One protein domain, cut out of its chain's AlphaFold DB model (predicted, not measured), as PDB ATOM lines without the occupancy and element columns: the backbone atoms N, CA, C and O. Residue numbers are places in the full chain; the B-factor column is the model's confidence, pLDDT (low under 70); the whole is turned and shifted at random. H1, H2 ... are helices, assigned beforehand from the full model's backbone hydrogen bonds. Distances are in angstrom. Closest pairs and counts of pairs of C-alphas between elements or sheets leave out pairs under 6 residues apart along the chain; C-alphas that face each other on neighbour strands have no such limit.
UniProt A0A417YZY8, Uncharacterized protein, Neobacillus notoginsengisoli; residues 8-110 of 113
ATOM      1  N   GLU A   8     -10.667 279.634   4.262       91.50
ATOM      2  CA  GLU A   8     -10.369 280.388   3.035       91.50
ATOM      3  C   GLU A   8     -10.524 281.890   3.269       91.50
ATOM      4  O   GLU A   8      -9.649 282.674   2.919       91.50
ATOM      5  N   GLN A   9     -11.600 282.295   3.950       91.38
ATOM      6  CA  GLN A   9     -11.809 283.694   4.316       91.38
ATOM      7  C   GLN A   9     -10.700 284.227   5.234       91.38
ATOM      8  O   GLN A   9     -10.279 285.368   5.080       91.38
ATOM      9  N   ASN A  10     -10.223 283.421   6.189       91.44
ATOM     10  CA  ASN A  10      -9.111 283.793   7.067       91.44
ATOM     11  C   ASN A  10      -7.789 283.947   6.297       91.44
ATOM     12  O   ASN A  10      -7.006 284.840   6.618       91.44
ATOM     13  N   ASN A  11      -7.556 283.130   5.266       92.38
ATOM     14  CA  ASN A  11      -6.363 283.229   4.425       92.38
ATOM     15  C   ASN A  11      -6.345 284.516   3.590       92.38
ATOM     16  O   ASN A  11      -5.290 285.129   3.479       92.38
ATOM     17  N   VAL A  12      -7.498 285.010   3.126       94.75
ATOM     18  CA  VAL A  12      -7.558 286.326   2.460       94.75
ATOM     19  C   VAL A  12      -6.986 287.426   3.360       94.75
ATOM     20  O   VAL A  12      -6.214 288.260   2.898       94.75
ATOM     21  N   PHE A  13      -7.298 287.421   4.663       93.94
ATOM     22  CA  PHE A  13      -6.751 288.425   5.586       93.94
ATOM     23  C   PHE A  13      -5.229 288.335   5.742       93.94
ATOM     24  O   PHE A  13      -4.602 289.367   5.965       93.94
ATOM     25  N   MET A  14      -4.637 287.141   5.621       93.00
ATOM     26  CA  MET A  14      -3.179 286.974   5.598       93.00
ATOM     27  C   MET A  14      -2.572 287.639   4.364       93.00
ATOM     28  O   MET A  14      -1.615 288.398   4.485       93.00
ATOM     29  N   GLU A  15      -3.148 287.358   3.198       94.25
ATOM     30  CA  GLU A  15      -2.639 287.798   1.897       94.25
ATOM     31  C   GLU A  15      -2.672 289.323   1.752       94.25
ATOM     32  O   GLU A  15      -1.737 289.923   1.227       94.25
ATOM     33  N   VAL A  16      -3.713 289.974   2.278       95.75
ATOM     34  CA  VAL A  16      -3.900 291.429   2.145       95.75
ATOM     35  C   VAL A  16      -3.256 292.243   3.275       95.75
ATOM     36  O   VAL A  16      -3.292 293.476   3.248       95.75
ATOM     37  N   MET A  17      -2.684 291.590   4.294       95.56
ATOM     38  CA  MET A  17      -2.265 292.260   5.531       95.56
ATOM     39  C   MET A  17      -1.146 293.281   5.314       95.56
ATOM     40  O   MET A  17      -1.159 294.355   5.916       95.56
ATOM     41  N   GLU A  18      -0.167 292.970   4.467       94.31
ATOM     42  CA  GLU A  18       0.927 293.905   4.197       94.31
ATOM     43  C   GLU A  18       0.426 295.181   3.521       94.31
ATOM     44  O   GLU A  18       0.826 296.284   3.895       94.31
ATOM     45  N   GLU A  19      -0.481 295.043   2.554       96.00
ATOM     46  CA  GLU A  19      -1.095 296.186   1.889       96.00
ATOM     47  C   GLU A  19      -1.912 297.021   2.874       96.00
ATOM     48  O   GLU A  19      -1.749 298.241   2.935       96.00
ATOM     49  N   TYR A  20      -2.730 296.361   3.695       96.38
ATOM     50  CA  TYR A  20      -3.487 297.016   4.751       96.38
ATOM     51  C   TYR A  20      -2.580 297.835   5.680       96.38
ATOM     52  O   TYR A  20      -2.835 299.020   5.905       96.38
ATOM     53  N   ARG A  21      -1.487 297.235   6.173       94.75
ATOM     54  CA  ARG A  21      -0.518 297.896   7.061       94.75
ATOM     55  C   ARG A  21       0.145 299.101   6.402       94.75
ATOM     56  O   ARG A  21       0.267 300.132   7.056       94.75
ATOM     57  N   ARG A  22       0.513 299.010   5.116       95.00
ATOM     58  CA  ARG A  22       1.048 300.153   4.352       95.00
ATOM     59  C   ARG A  22       0.046 301.302   4.272       95.00
ATOM     60  O   ARG A  22       0.437 302.453   4.419       95.00
ATOM     61  N   ARG A  23      -1.242 301.007   4.068       95.38
ATOM     62  CA  ARG A  23      -2.281 302.042   3.951       95.38
ATOM     63  C   ARG A  23      -2.491 302.822   5.247       95.38
ATOM     64  O   ARG A  23      -2.804 304.001   5.170       95.38
ATOM     65  N   ILE A  24      -2.337 302.188   6.409       94.44
ATOM     66  CA  ILE A  24      -2.544 302.829   7.722       94.44
ATOM     67  C   ILE A  24      -1.245 303.321   8.383       94.44
ATOM     68  O   ILE A  24      -1.281 303.866   9.490       94.44
ATOM     69  N   GLU A  25      -0.091 303.111   7.747       93.31
ATOM     70  CA  GLU A  25       1.208 303.528   8.274       93.31
ATOM     71  C   GLU A  25       1.238 305.053   8.467       93.31
ATOM     72  O   GLU A  25       0.805 305.817   7.610       93.31
ATOM     73  N   GLY A  26       1.690 305.511   9.639       90.94
ATOM     74  CA  GLY A  26       1.729 306.942   9.977       90.94
ATOM     75  C   GLY A  26       0.376 307.607  10.284       90.94
ATOM     76  O   GLY A  26       0.378 308.695  10.848       90.94
ATOM     77  N   ALA A  27      -0.763 306.956  10.026       93.62
ATOM     78  CA  ALA A  27      -2.090 307.548  10.221       93.62
ATOM     79  C   ALA A  27      -2.445 307.800  11.703       93.62
ATOM     80  O   ALA A  27      -2.024 307.061  12.603       93.62
ATOM     81  N   THR A  28      -3.268 308.815  11.967       93.06
ATOM     82  CA  THR A  28      -3.929 309.036  13.271       93.06
ATOM     83  C   THR A  28      -4.984 307.954  13.566       93.06
ATOM     84  O   THR A  28      -5.359 307.203  12.660       93.06
ATOM     85  N   PRO A  29      -5.491 307.814  14.806       91.19
ATOM     86  CA  PRO A  29      -6.568 306.864  15.113       91.19
ATOM     87  C   PRO A  29      -7.833 307.055  14.256       91.19
ATOM     88  O   PRO A  29      -8.392 306.081  13.740       91.19
ATOM     89  N   GLU A  30      -8.263 308.300  14.045       91.62
ATOM     90  CA  GLU A  30      -9.418 308.652  13.214       91.62
ATOM     91  C   GLU A  30      -9.188 308.284  11.743       91.62
ATOM     92  O   GLU A  30     -10.059 307.687  11.098       91.62
ATOM     93  N   GLU A  31      -8.003 308.588  11.215       94.50
ATOM     94  CA  GLU A  31      -7.628 308.226   9.848       94.50
ATOM     95  C   GLU A  31      -7.478 306.719   9.680       94.50
ATOM     96  O   GLU A  31      -7.963 306.183   8.686       94.50
ATOM     97  N   THR A  32      -6.894 306.023  10.659       94.56
ATOM     98  CA  THR A  32      -6.786 304.558  10.667       94.56
ATOM     99  C   THR A  32      -8.172 303.951  10.516       94.56
ATOM    100  O   THR A  32      -8.407 303.184   9.590       94.56
ATOM    101  N   LYS A  33      -9.142 304.379  11.333       94.56
ATOM    102  CA  LYS A  33     -10.535 303.929  11.223       94.56
ATOM    103  C   LYS A  33     -11.122 304.181   9.832       94.56
ATOM    104  O   LYS A  33     -11.799 303.307   9.286       94.56
ATOM    105  N   ARG A  34     -10.906 305.370   9.257       95.88
ATOM    106  CA  ARG A  34     -11.404 305.716   7.915       95.88
ATOM    107  C   ARG A  34     -10.789 304.809   6.847       95.88
ATOM    108  O   ARG A  34     -11.525 304.242   6.045       95.88
ATOM    109  N   LEU A  35      -9.469 304.648   6.864       97.00
ATOM    110  CA  LEU A  35      -8.709 303.854   5.899       97.00
ATOM    111  C   LEU A  35      -9.047 302.365   6.003       97.00
ATOM    112  O   LEU A  35      -9.277 301.728   4.978       97.00
ATOM    113  N   THR A  36      -9.194 301.828   7.217       96.69
ATOM    114  CA  THR A  36      -9.639 300.446   7.426       96.69
ATOM    115  C   THR A  36     -11.027 300.206   6.840       96.69
ATOM    116  O   THR A  36     -11.246 299.183   6.199       96.69
ATOM    117  N   LYS A  37     -11.971 301.141   7.012       96.12
ATOM    118  CA  LYS A  37     -13.315 301.014   6.427       96.12
ATOM    119  C   LYS A  37     -13.304 301.085   4.902       96.12
ATOM    120  O   LYS A  37     -14.014 300.313   4.267       96.12
ATOM    121  N   VAL A  38     -12.500 301.977   4.322       97.31
ATOM    122  CA  VAL A  38     -12.327 302.061   2.862       97.31
ATOM    123  C   VAL A  38     -11.756 300.752   2.321       97.31
ATOM    124  O   VAL A  38     -12.330 300.173   1.405       97.31
ATOM    125  N   PHE A  39     -10.702 300.228   2.947       97.25
ATOM    126  CA  PHE A  39     -10.104 298.960   2.539       97.25
ATOM    127  C   PHE A  39     -11.073 297.782   2.690       97.25
ATOM    128  O   PHE A  39     -11.191 296.947   1.801       97.25
ATOM    129  N   ALA A  40     -11.841 297.737   3.780       96.38
ATOM    130  CA  ALA A  40     -12.867 296.719   3.975       96.38
ATOM    131  C   ALA A  40     -13.947 296.759   2.886       96.38
ATOM    132  O   ALA A  40     -14.369 295.708   2.406       96.38
ATOM    133  N   LYS A  41     -14.374 297.959   2.478       96.38
ATOM    134  CA  LYS A  41     -15.318 298.140   1.373       96.38
ATOM    135  C   LYS A  41     -14.748 297.628   0.052       96.38
ATOM    136  O   LYS A  41     -15.448 296.919  -0.666       96.38
ATOM    137  N   GLU A  42     -13.485 297.936  -0.243       96.19
ATOM    138  CA  GLU A  42     -12.794 297.400  -1.420       96.19
ATOM    139  C   GLU A  42     -12.808 295.867  -1.400       96.19
ATOM    140  O   GLU A  42     -13.299 295.263  -2.349       96.19
ATOM    141  N   LEU A  43     -12.405 295.240  -0.290       95.75
ATOM    142  CA  LEU A  43     -12.397 293.780  -0.151       95.75
ATOM    143  C   LEU A  43     -13.782 293.149  -0.337       95.75
ATOM    144  O   LEU A  43     -13.899 292.131  -1.011       95.75
ATOM    145  N   VAL A  44     -14.839 293.735   0.235       95.00
ATOM    146  CA  VAL A  44     -16.213 293.237   0.036       95.00
ATOM    147  C   VAL A  44     -16.617 293.307  -1.438       95.00
ATOM    148  O   VAL A  44     -17.320 292.421  -1.914       95.00
ATOM    149  N   SER A  45     -16.167 294.332  -2.166       93.81
ATOM    150  CA  SER A  45     -16.501 294.514  -3.582       93.81
ATOM    151  C   SER A  45     -15.674 293.656  -4.544       93.81
ATOM    152  O   SER A  45     -16.159 293.335  -5.625       93.81
ATOM    153  N   THR A  46     -14.445 293.287  -4.177       94.62
ATOM    154  CA  THR A  46     -13.497 292.617  -5.084       94.62
ATOM    155  C   THR A  46     -13.246 291.154  -4.754       94.62
ATOM    156  O   THR A  46     -12.812 290.411  -5.631       94.62
ATOM    157  N   VAL A  47     -13.516 290.713  -3.522       95.12
ATOM    158  CA  VAL A  47     -13.257 289.341  -3.077       95.12
ATOM    159  C   VAL A  47     -14.577 288.570  -2.977       95.12
ATOM    160  O   VAL A  47     -15.331 288.772  -2.019       95.12
ATOM    161  N   PRO A  48     -14.851 287.609  -3.885       94.56
ATOM    162  CA  PRO A  48     -16.105 286.848  -3.883       94.56
ATOM    163  C   PRO A  48     -16.400 286.123  -2.563       94.56
ATOM    164  O   PRO A  48     -17.555 286.016  -2.151       94.56
ATOM    165  N   LEU A  49     -15.357 285.685  -1.843       93.69
ATOM    166  CA  LEU A  49     -15.484 285.043  -0.527       93.69
ATOM    167  C   LEU A  49     -16.133 285.949   0.536       93.69
ATOM    168  O   LEU A  49     -16.550 285.451   1.587       93.69
ATOM    169  N   PHE A  50     -16.236 287.258   0.290       93.12
ATOM    170  CA  PHE A  50     -16.832 288.235   1.198       93.12
ATOM    171  C   PHE A  50     -18.201 288.771   0.759       93.12
ATOM    172  O   PHE A  50     -18.775 289.557   1.507       93.12
ATOM    173  N   TYR A  51     -18.799 288.304  -0.343       88.88
ATOM    174  CA  TYR A  51     -20.077 288.836  -0.864       88.88
ATOM    175  C   TYR A  51     -21.289 288.725   0.087       88.88
ATOM    176  O   TYR A  51     -22.297 289.392  -0.119       88.88
ATOM    177  N   GLY A  52     -21.201 287.940   1.164       85.94
ATOM    178  CA  GLY A  52     -22.214 287.873   2.231       85.94
ATOM    179  C   GLY A  52     -21.809 288.542   3.551       85.94
ATOM    180  O   GLY A  52     -22.471 288.346   4.571       85.94
ATOM    181  N   ARG A  53     -20.681 289.259   3.588       90.31
ATOM    182  CA  ARG A  53     -20.133 289.895   4.795       90.31
ATOM    183  C   ARG A  53     -20.424 291.390   4.789       90.31
ATOM    184  O   ARG A  53     -20.456 292.027   3.744       90.31
ATOM    185  N   SER A  54     -20.610 291.964   5.976       92.31
ATOM    186  CA  SER A  54     -20.746 293.414   6.111       92.31
ATOM    187  C   SER A  54     -19.379 294.092   6.080       92.31
ATOM    188  O   SER A  54     -18.414 293.582   6.655       92.31
ATOM    189  N   GLU A  55     -19.313 295.287   5.489       93.00
ATOM    190  CA  GLU A  55     -18.099 296.115   5.473       93.00
ATOM    191  C   GLU A  55     -17.547 296.329   6.888       93.00
ATOM    192  O   GLU A  55     -16.354 296.167   7.125       93.00
ATOM    193  N   ASN A  56     -18.419 296.615   7.866       90.94
ATOM    194  CA  ASN A  56     -17.993 296.787   9.256       90.94
ATOM    195  C   ASN A  56     -17.435 295.485   9.855       90.94
ATOM    196  O   ASN A  56     -16.454 295.527  10.590       90.94
ATOM    197  N   GLY A  57     -18.016 294.330   9.516       90.62
ATOM    198  CA  GLY A  57     -17.517 293.033   9.964       90.62
ATOM    199  C   GLY A  57     -16.145 292.691   9.382       90.62
ATOM    200  O   GLY A  57     -15.322 292.113  10.089       90.62
ATOM    201  N   ILE A  58     -15.877 293.067   8.126       94.19
ATOM    202  CA  ILE A  58     -14.555 292.931   7.498       94.19
ATOM    203  C   ILE A  58     -13.561 293.920   8.112       94.19
ATOM    204  O   ILE A  58     -12.443 293.533   8.438       94.19
ATOM    205  N   ALA A  59     -13.976 295.166   8.349       94.38
ATOM    206  CA  ALA A  59     -13.142 296.198   8.963       94.38
ATOM    207  C   ALA A  59     -12.683 295.800  10.377       94.38
ATOM    208  O   ALA A  59     -11.499 295.877  10.696       94.38
ATOM    209  N   GLU A  60     -13.597 295.313  11.216       90.94
ATOM    210  CA  GLU A  60     -13.251 294.817  12.553       90.94
ATOM    211  C   GLU A  60     -12.372 293.562  12.484       90.94
ATOM    212  O   GLU A  60     -11.448 293.397  13.286       90.94
ATOM    213  N   ARG A  61     -12.616 292.689  11.498       91.38
ATOM    214  CA  ARG A  61     -11.813 291.482  11.289       91.38
ATOM    215  C   ARG A  61     -10.390 291.802  10.829       91.38
ATOM    216  O   ARG A  61      -9.481 291.116  11.284       91.38
ATOM    217  N   LEU A  62     -10.191 292.842  10.014       93.25
ATOM    218  CA  LEU A  62      -8.870 293.345   9.612       93.25
ATOM    219  C   LEU A  62      -8.051 293.794  10.820       93.25
ATOM    220  O   LEU A  62      -6.914 293.361  10.977       93.25
ATOM    221  N   VAL A  63      -8.638 294.609  11.703       92.31
ATOM    222  CA  VAL A  63      -7.967 295.061  12.934       92.31
ATOM    223  C   VAL A  63      -7.599 293.880  13.827       92.31
ATOM    224  O   VAL A  63      -6.474 293.790  14.320       92.31
ATOM    225  N   TYR A  64      -8.538 292.948  14.005       89.81
ATOM    226  CA  TYR A  64      -8.298 291.728  14.766       89.81
ATOM    227  C   TYR A  64      -7.132 290.916  14.188       89.81
ATOM    228  O   TYR A  64      -6.236 290.526  14.935       89.81
ATOM    229  N   PHE A  65      -7.131 290.679  12.872       91.12
ATOM    230  CA  PHE A  65      -6.071 289.924  12.209       91.12
ATOM    231  C   PHE A  65      -4.730 290.649  12.289       91.12
ATOM    232  O   PHE A  65      -3.734 290.015  12.594       91.12
ATOM    233  N   ASP A  66      -4.679 291.963  12.109       92.81
ATOM    234  CA  ASP A  66      -3.431 292.714  12.237       92.81
ATOM    235  C   ASP A  66      -2.780 292.530  13.621       92.81
ATOM    236  O   ASP A  66      -1.597 292.195  13.700       92.81
ATOM    237  N   ASN A  67      -3.570 292.641  14.696       90.75
ATOM    238  CA  ASN A  67      -3.117 292.372  16.065       90.75
ATOM    239  C   ASN A  67      -2.713 290.898  16.265       90.75
ATOM    240  O   ASN A  67      -1.682 290.612  16.872       90.75
ATOM    241  N   LEU A  68      -3.498 289.958  15.729       89.81
ATOM    242  CA  LEU A  68      -3.234 288.519  15.803       89.81
ATOM    243  C   LEU A  68      -1.902 288.148  15.153       89.81
ATOM    244  O   LEU A  68      -1.073 287.465  15.754       89.81
ATOM    245  N   LEU A  69      -1.689 288.623  13.932       90.25
ATOM    246  CA  LEU A  69      -0.507 288.327  13.135       90.25
ATOM    247  C   LEU A  69       0.752 288.982  13.694       90.25
ATOM    248  O   LEU A  69       1.821 288.386  13.610       90.25
ATOM    249  N   ALA A  70       0.611 290.162  14.300       88.75
ATOM    250  CA  ALA A  70       1.682 290.850  15.013       88.75
ATOM    251  C   ALA A  70       2.038 290.199  16.364       88.75
ATOM    252  O   ALA A  70       3.019 290.583  16.991       88.75
ATOM    253  N   GLY A  71       1.252 289.223  16.833       86.12
ATOM    254  CA  GLY A  71       1.480 288.582  18.128       86.12
ATOM    255  C   GLY A  71       1.136 289.480  19.320       86.12
ATOM    256  O   GLY A  71       1.711 289.323  20.397       86.12
ATOM    257  N   VAL A  72       0.212 290.431  19.145       85.75
ATOM    258  CA  VAL A  72      -0.298 291.266  20.241       85.75
ATOM    259  C   VAL A  72      -0.985 290.367  21.266       85.75
ATOM    260  O   VAL A  72      -1.800 289.517  20.905       85.75
ATOM    261  N   ALA A  73      -0.684 290.548  22.553       76.75
ATOM    262  CA  ALA A  73      -1.310 289.762  23.610       76.75
ATOM    263  C   ALA A  73      -2.832 290.001  23.644       76.75
ATOM    264  O   ALA A  73      -3.298 291.136  23.779       76.75
ATOM    265  N   PHE A  74      -3.613 288.921  23.540       72.56
ATOM    266  CA  PHE A  74      -5.062 288.969  23.717       72.56
ATOM    267  C   PHE A  74      -5.402 288.614  25.167       72.56
ATOM    268  O   PHE A  74      -4.938 287.587  25.655       72.56
ATOM    269  N   PRO A  75      -6.246 289.404  25.853       63.81
ATOM    270  CA  PRO A  75      -6.570 289.166  27.261       63.81
ATOM    271  C   PRO A  75      -7.416 287.907  27.503       63.81
ATOM    272  O   PRO A  75      -7.543 287.474  28.642       63.81
ATOM    273  N   PHE A  76      -8.001 287.309  26.457       63.38
ATOM    274  CA  PHE A  76      -8.823 286.108  26.593       63.38
ATOM    275  C   PHE A  76      -8.495 285.067  25.518       63.38
ATOM    276  O   PHE A  76      -8.576 285.343  24.320       63.38
ATOM    277  N   GLU A  77      -8.218 283.837  25.950       59.66
ATOM    278  CA  GLU A  77      -7.822 282.717  25.083       59.66
ATOM    279  C   GLU A  77      -8.895 282.312  24.058       59.66
ATOM    280  O   GLU A  77      -8.579 281.787  22.989       59.66
ATOM    281  N   TYR A  78     -10.180 282.575  24.333       63.25
ATOM    282  CA  TYR A  78     -11.262 282.186  23.419       63.25
ATOM    283  C   TYR A  78     -11.200 282.906  22.068       63.25
ATOM    284  O   TYR A  78     -11.697 282.361  21.082       63.25
ATOM    285  N   TYR A  79     -10.577 284.089  21.999       58.72
ATOM    286  CA  TYR A  79     -10.365 284.798  20.735       58.72
ATOM    287  C   TYR A  79      -9.466 284.001  19.793       58.72
ATOM    288  O   TYR A  79      -9.670 284.009  18.583       58.72
ATOM    289  N   LEU A  80      -8.530 283.243  20.356       63.06
ATOM    290  CA  LEU A  80      -7.517 282.525  19.609       63.06
ATOM    291  C   LEU A  80      -7.967 281.123  19.187       63.06
ATOM    292  O   LEU A  80      -7.392 280.576  18.258       63.06
ATOM    293  N   LYS A  81      -9.011 280.536  19.786       69.38
ATOM    294  CA  LYS A  81      -9.341 279.106  19.597       69.38
ATOM    295  C   LYS A  81      -9.374 278.623  18.141       69.38
ATOM    296  O   LYS A  81      -8.878 277.540  17.863       69.38
ATOM    297  N   SER A  82      -9.946 279.396  17.214       70.88
ATOM    298  CA  SER A  82     -10.026 279.010  15.793       70.88
ATOM    299  C   SER A  82      -8.996 279.691  14.891       70.88
ATOM    300  O   SER A  82      -9.029 279.486  13.683       70.88
ATOM    301  N   THR A  83      -8.149 280.563  15.439       76.31
ATOM    302  CA  THR A  83      -7.191 281.367  14.663       76.31
ATOM    303  C   THR A  83      -5.792 281.407  15.283       76.31
ATOM    304  O   THR A  83      -4.944 282.171  14.835       76.31
ATOM    305  N   PHE A  84      -5.520 280.609  16.317       80.88
ATOM    306  CA  PHE A  84      -4.226 280.563  17.006       80.88
ATOM    307  C   PHE A  84      -3.104 280.140  16.061       80.88
ATOM    308  O   PHE A  84      -1.986 280.626  16.159       80.88
ATOM    309  N   ASN A  85      -3.432 279.314  15.066       84.44
ATOM    310  CA  ASN A  85      -2.536 278.935  13.980       84.44
ATOM    311  C   ASN A  85      -2.038 280.125  13.140       84.44
ATOM    312  O   ASN A  85      -1.153 279.916  12.317       84.44
ATOM    313  N   TYR A  86      -2.593 281.328  13.294       84.38
ATOM    314  CA  TYR A  86      -2.123 282.553  12.645       84.38
ATOM    315  C   TYR A  86      -1.327 283.471  13.588       84.38
ATOM    316  O   TYR A  86      -0.683 284.406  13.120       84.38
ATOM    317  N   PHE A  87      -1.338 283.219  14.901       86.81
ATOM    318  CA  PHE A  87      -0.700 284.089  15.887       86.81
ATOM    319  C   PHE A  87       0.800 284.262  15.602       86.81
ATOM    320  O   PHE A  87       1.519 283.277  15.441       86.81
ATOM    321  N   GLY A  88       1.263 285.513  15.519       85.00
ATOM    322  CA  GLY A  88       2.679 285.837  15.305       85.00
ATOM    323  C   GLY A  88       3.251 285.435  13.937       85.00
ATOM    324  O   GLY A  88       4.460 285.522  13.746       85.00
ATOM    325  N   LYS A  89       2.427 284.981  12.978       89.69
ATOM    326  CA  LYS A  89       2.919 284.507  11.670       89.69
ATOM    327  C   LYS A  89       3.393 285.608  10.732       89.69
ATOM    328  O   LYS A  89       4.143 285.318   9.806       89.69
ATOM    329  N   LEU A  90       2.934 286.839  10.937       88.81
ATOM    330  CA  LEU A  90       3.342 287.984  10.132       88.81
ATOM    331  C   LEU A  90       3.585 289.182  11.060       88.81
ATOM    332  O   LEU A  90       2.698 290.038  11.202       88.81
ATOM    333  N   PRO A  91       4.763 289.242  11.713       89.12
ATOM    334  CA  PRO A  91       5.145 290.356  12.573       89.12
ATOM    335  C   PRO A  91       5.059 291.701  11.845       89.12
ATOM    336  O   PRO A  91       5.147 291.774  10.617       89.12
ATOM    337  N   ARG A  92       4.857 292.787  12.594       87.38
ATOM    338  CA  ARG A  92       4.971 294.145  12.040       87.38
ATOM    339  C   ARG A  92       6.444 294.541  11.907       87.38
ATOM    340  O   ARG A  92       7.330 293.877  12.444       87.38
ATOM    341  N   LYS A  93       6.708 295.655  11.212       83.12
ATOM    342  CA  LYS A  93       8.045 296.269  11.190       83.12
ATOM    343  C   LYS A  93       8.519 296.493  12.635       83.12
ATOM    344  O   LYS A  93       7.729 296.911  13.477       83.12
ATOM    345  N   ASN A  94       9.795 296.209  12.901       83.00
ATOM    346  CA  ASN A  94      10.428 296.304  14.225       83.00
ATOM    347  C   ASN A  94       9.815 295.407  15.321       83.00
ATOM    348  O   ASN A  94      10.000 295.694  16.499       83.00
ATOM    349  N   ASP A  95       9.098 294.339  14.948       79.69
ATOM    350  CA  ASP A  95       8.415 293.430  15.884       79.69
ATOM    351  C   ASP A  95       7.433 294.161  16.825       79.69
ATOM    352  O   ASP A  95       7.276 293.805  17.990       79.69
ATOM    353  N   ASP A  96       6.780 295.217  16.317       81.81
ATOM    354  CA  ASP A  96       5.824 296.030  17.075       81.81
ATOM    355  C   ASP A  96       4.589 295.219  17.518       81.81
ATOM    356  O   ASP A  96       3.833 294.696  16.690       81.81
ATOM    357  N   LYS A  97       4.357 295.196  18.839       82.62
ATOM    358  CA  LYS A  97       3.248 294.501  19.521       82.62
ATOM    359  C   LYS A  97       2.244 295.452  20.174       82.62
ATOM    360  O   LYS A  97       1.416 295.006  20.972       82.62
ATOM    361  N   TYR A  98       2.281 296.746  19.861       83.88
ATOM    362  CA  TYR A  98       1.219 297.668  20.257       83.88
ATOM    363  C   TYR A  98      -0.100 297.298  19.574       83.88
ATOM    364  O   TYR A  98      -0.131 296.654  18.532       83.88
ATOM    365  N   GLN A  99      -1.237 297.672  20.154       83.94
ATOM    366  CA  GLN A  99      -2.519 297.449  19.485       83.94
ATOM    367  C   GLN A  99      -2.650 298.353  18.254       83.94
ATOM    368  O   GLN A  99      -2.111 299.460  18.216       83.94
ATOM    369  N   ASN A 100      -3.402 297.891  17.255       86.31
ATOM    370  CA  ASN A 100      -3.838 298.732  16.147       86.31
ATOM    371  C   ASN A 100      -4.485 300.026  16.683       86.31
ATOM    372  O   ASN A 100      -5.223 300.008  17.670       86.31
ATOM    373  N   LYS A 101      -4.218 301.153  16.016       86.88
ATOM    374  CA  LYS A 101      -4.664 302.484  16.455       86.88
ATOM    375  C   LYS A 101      -6.186 302.634  16.476       86.88
ATOM    376  O   LYS A 101      -6.701 303.452  17.237       86.88
ATOM    377  N   TRP A 102      -6.919 301.862  15.670       85.88
ATOM    378  CA  TRP A 102      -8.375 301.842  15.743       85.88
ATOM    379  C   TRP A 102      -8.871 300.781  16.731       85.88
ATOM    380  O   TRP A 102      -8.912 299.592  16.425       85.88
ATOM    381  N   LYS A 103      -9.354 301.234  17.893       80.00
ATOM    382  CA  LYS A 103     -10.050 300.382  18.866       80.00
ATOM    383  C   LYS A 103     -11.434 299.987  18.335       80.00
ATOM    384  O   LYS A 103     -12.346 300.813  18.247       80.00
ATOM    385  N   THR A 104     -11.603 298.720  17.974       74.50
ATOM    386  CA  THR A 104     -12.894 298.160  17.514       74.50
ATOM    387  C   THR A 104     -13.870 297.936  18.675       74.50
ATOM    388  O   THR A 104     -13.484 298.032  19.838       74.50
ATOM    389  N   GLN A 105     -15.144 297.604  18.420       63.50
ATOM    390  CA  GLN A 105     -16.109 297.338  19.505       63.50
ATOM    391  C   GLN A 105     -15.677 296.187  20.429       63.50
ATOM    392  O   GLN A 105     -15.866 296.265  21.644       63.50
ATOM    393  N   HIS A 106     -15.058 295.145  19.867       56.53
ATOM    394  CA  HIS A 106     -14.498 294.026  20.632       56.53
ATOM    395  C   HIS A 106     -13.296 294.430  21.499       56.53
ATOM    396  O   HIS A 106     -12.969 293.739  22.462       56.53
ATOM    397  N   GLU A 107     -12.661 295.555  21.175       55.44
ATOM    398  CA  GLU A 107     -11.614 296.199  21.967       55.44
ATOM    399  C   GLU A 107     -12.159 297.207  22.969       55.44
ATOM    400  O   GLU A 107     -11.715 297.248  24.105       55.44
ATOM    401  N   SER A 108     -13.188 297.954  22.594       51.06
ATOM    402  CA  SER A 108     -13.801 298.994  23.427       51.06
ATOM    403  C   SER A 108     -14.547 298.402  24.628       51.06
ATOM    404  O   SER A 108     -14.550 298.974  25.713       51.06
ATOM    405  N   ARG A 109     -15.149 297.212  24.469       49.03
ATOM    406  CA  ARG A 109     -15.730 296.450  25.589       49.03
ATOM    407  C   ARG A 109     -14.676 295.913  26.569       49.03
ATOM    408  O   ARG A 109     -15.065 295.428  27.620       49.03
ATOM    409  N   ARG A 110     -13.375 295.995  26.244       48.78
ATOM    410  CA  ARG A 110     -12.261 295.643  27.149       48.78
ATOM    411  C   ARG A 110     -11.997 296.724  28.206       48.78
ATOM    412  O   ARG A 110     -11.313 296.431  29.175       48.78
TER     413      ARG A 110
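This is residues 8 to 110 of the 113 residues of an uncharacterized protein of Neobacillus notoginsengisoli (UniProt A0A417YZY8). Helix H4 runs through the middle of a rounded body, with H1, H2 and H3 on one side of it and most of a long unnamed stretch, residues 70 to 104, on the other side. H2 and H3 make a V-shaped helical hairpin, and H4 crosses H3; the short helix H5 follows the unnamed stretch. The printed part has 103 residues with five named helices, in the order H1, H2, H3, H4, H5 along the chain, and no named strand, and its class is all helix. It is compact, with a radius of gyration of the C-alphas of 12.8 A, and the C-alphas span 31 by 30 by 27 A.

H1 is residues 8 to 15, 10.8 A from first to last C-alpha, and begins at C-alpha 8 at (-10.369, 280.388, 3.035). H2 is residues 17 to 24, also 10.8 A. H3, the longest helix, is residues 29 to 46, 25.7 A, with C-alpha 29 at (-6.568, 306.864, 15.113). H4 is residues 55 to 69, 20.7 A. H5 is residues 105 to 108, 4.8 A, and ends at C-alpha 108 at (-13.801, 298.994, 23.427).

H4 is the hub, touching three other helices. With H3 it has 16 pairs of C-alphas within 8 A, the closest those of Ala 40 and Ala 59, 5.0 A apart; of H3, residues 36 to 44 alone touch it. These two run opposite ways at a steep tilt of 69.6 degrees, only just short of perpendicular. H4 and H1 only just touch, with 3 such pairs, the closest those of Phe 13 and Leu 62, 6.7 A; they run the same way at a steep tilt of 62 degrees. H4 and H2 also only just touch, with 3 pairs, the closest those of Met 17 and Asp 66, 6.8 A; at 71 degrees they are only just about perpendicular. H2 and H3 form a hairpin and touch, the closest C-alphas being those of Ile 24 and Thr 32, 5.4 A, with a steep tilt of 45 degrees, opposite ways. H1 and H2 meet only through their link. H5 is close to H4 but not clearly touching, the closest C-alphas being those of Glu 60 and Gln 105, 7.9 A. H1 and H3 are apart. Every O i to N i+4 pair is within hydrogen-bond range in H2, H3 and H4; in H1 3 of 4 are, and H5 is too short for such a pair.

The two C-alphas farthest apart are those of Gly 52 and Asn 94, at 35.8 A. The printed part has no cut. The link from H4 to H5, 35 residues, is long. The mean pLDDT of the printed part is 86.3, and residues 75 to 81 and 105 to 110 are under 70.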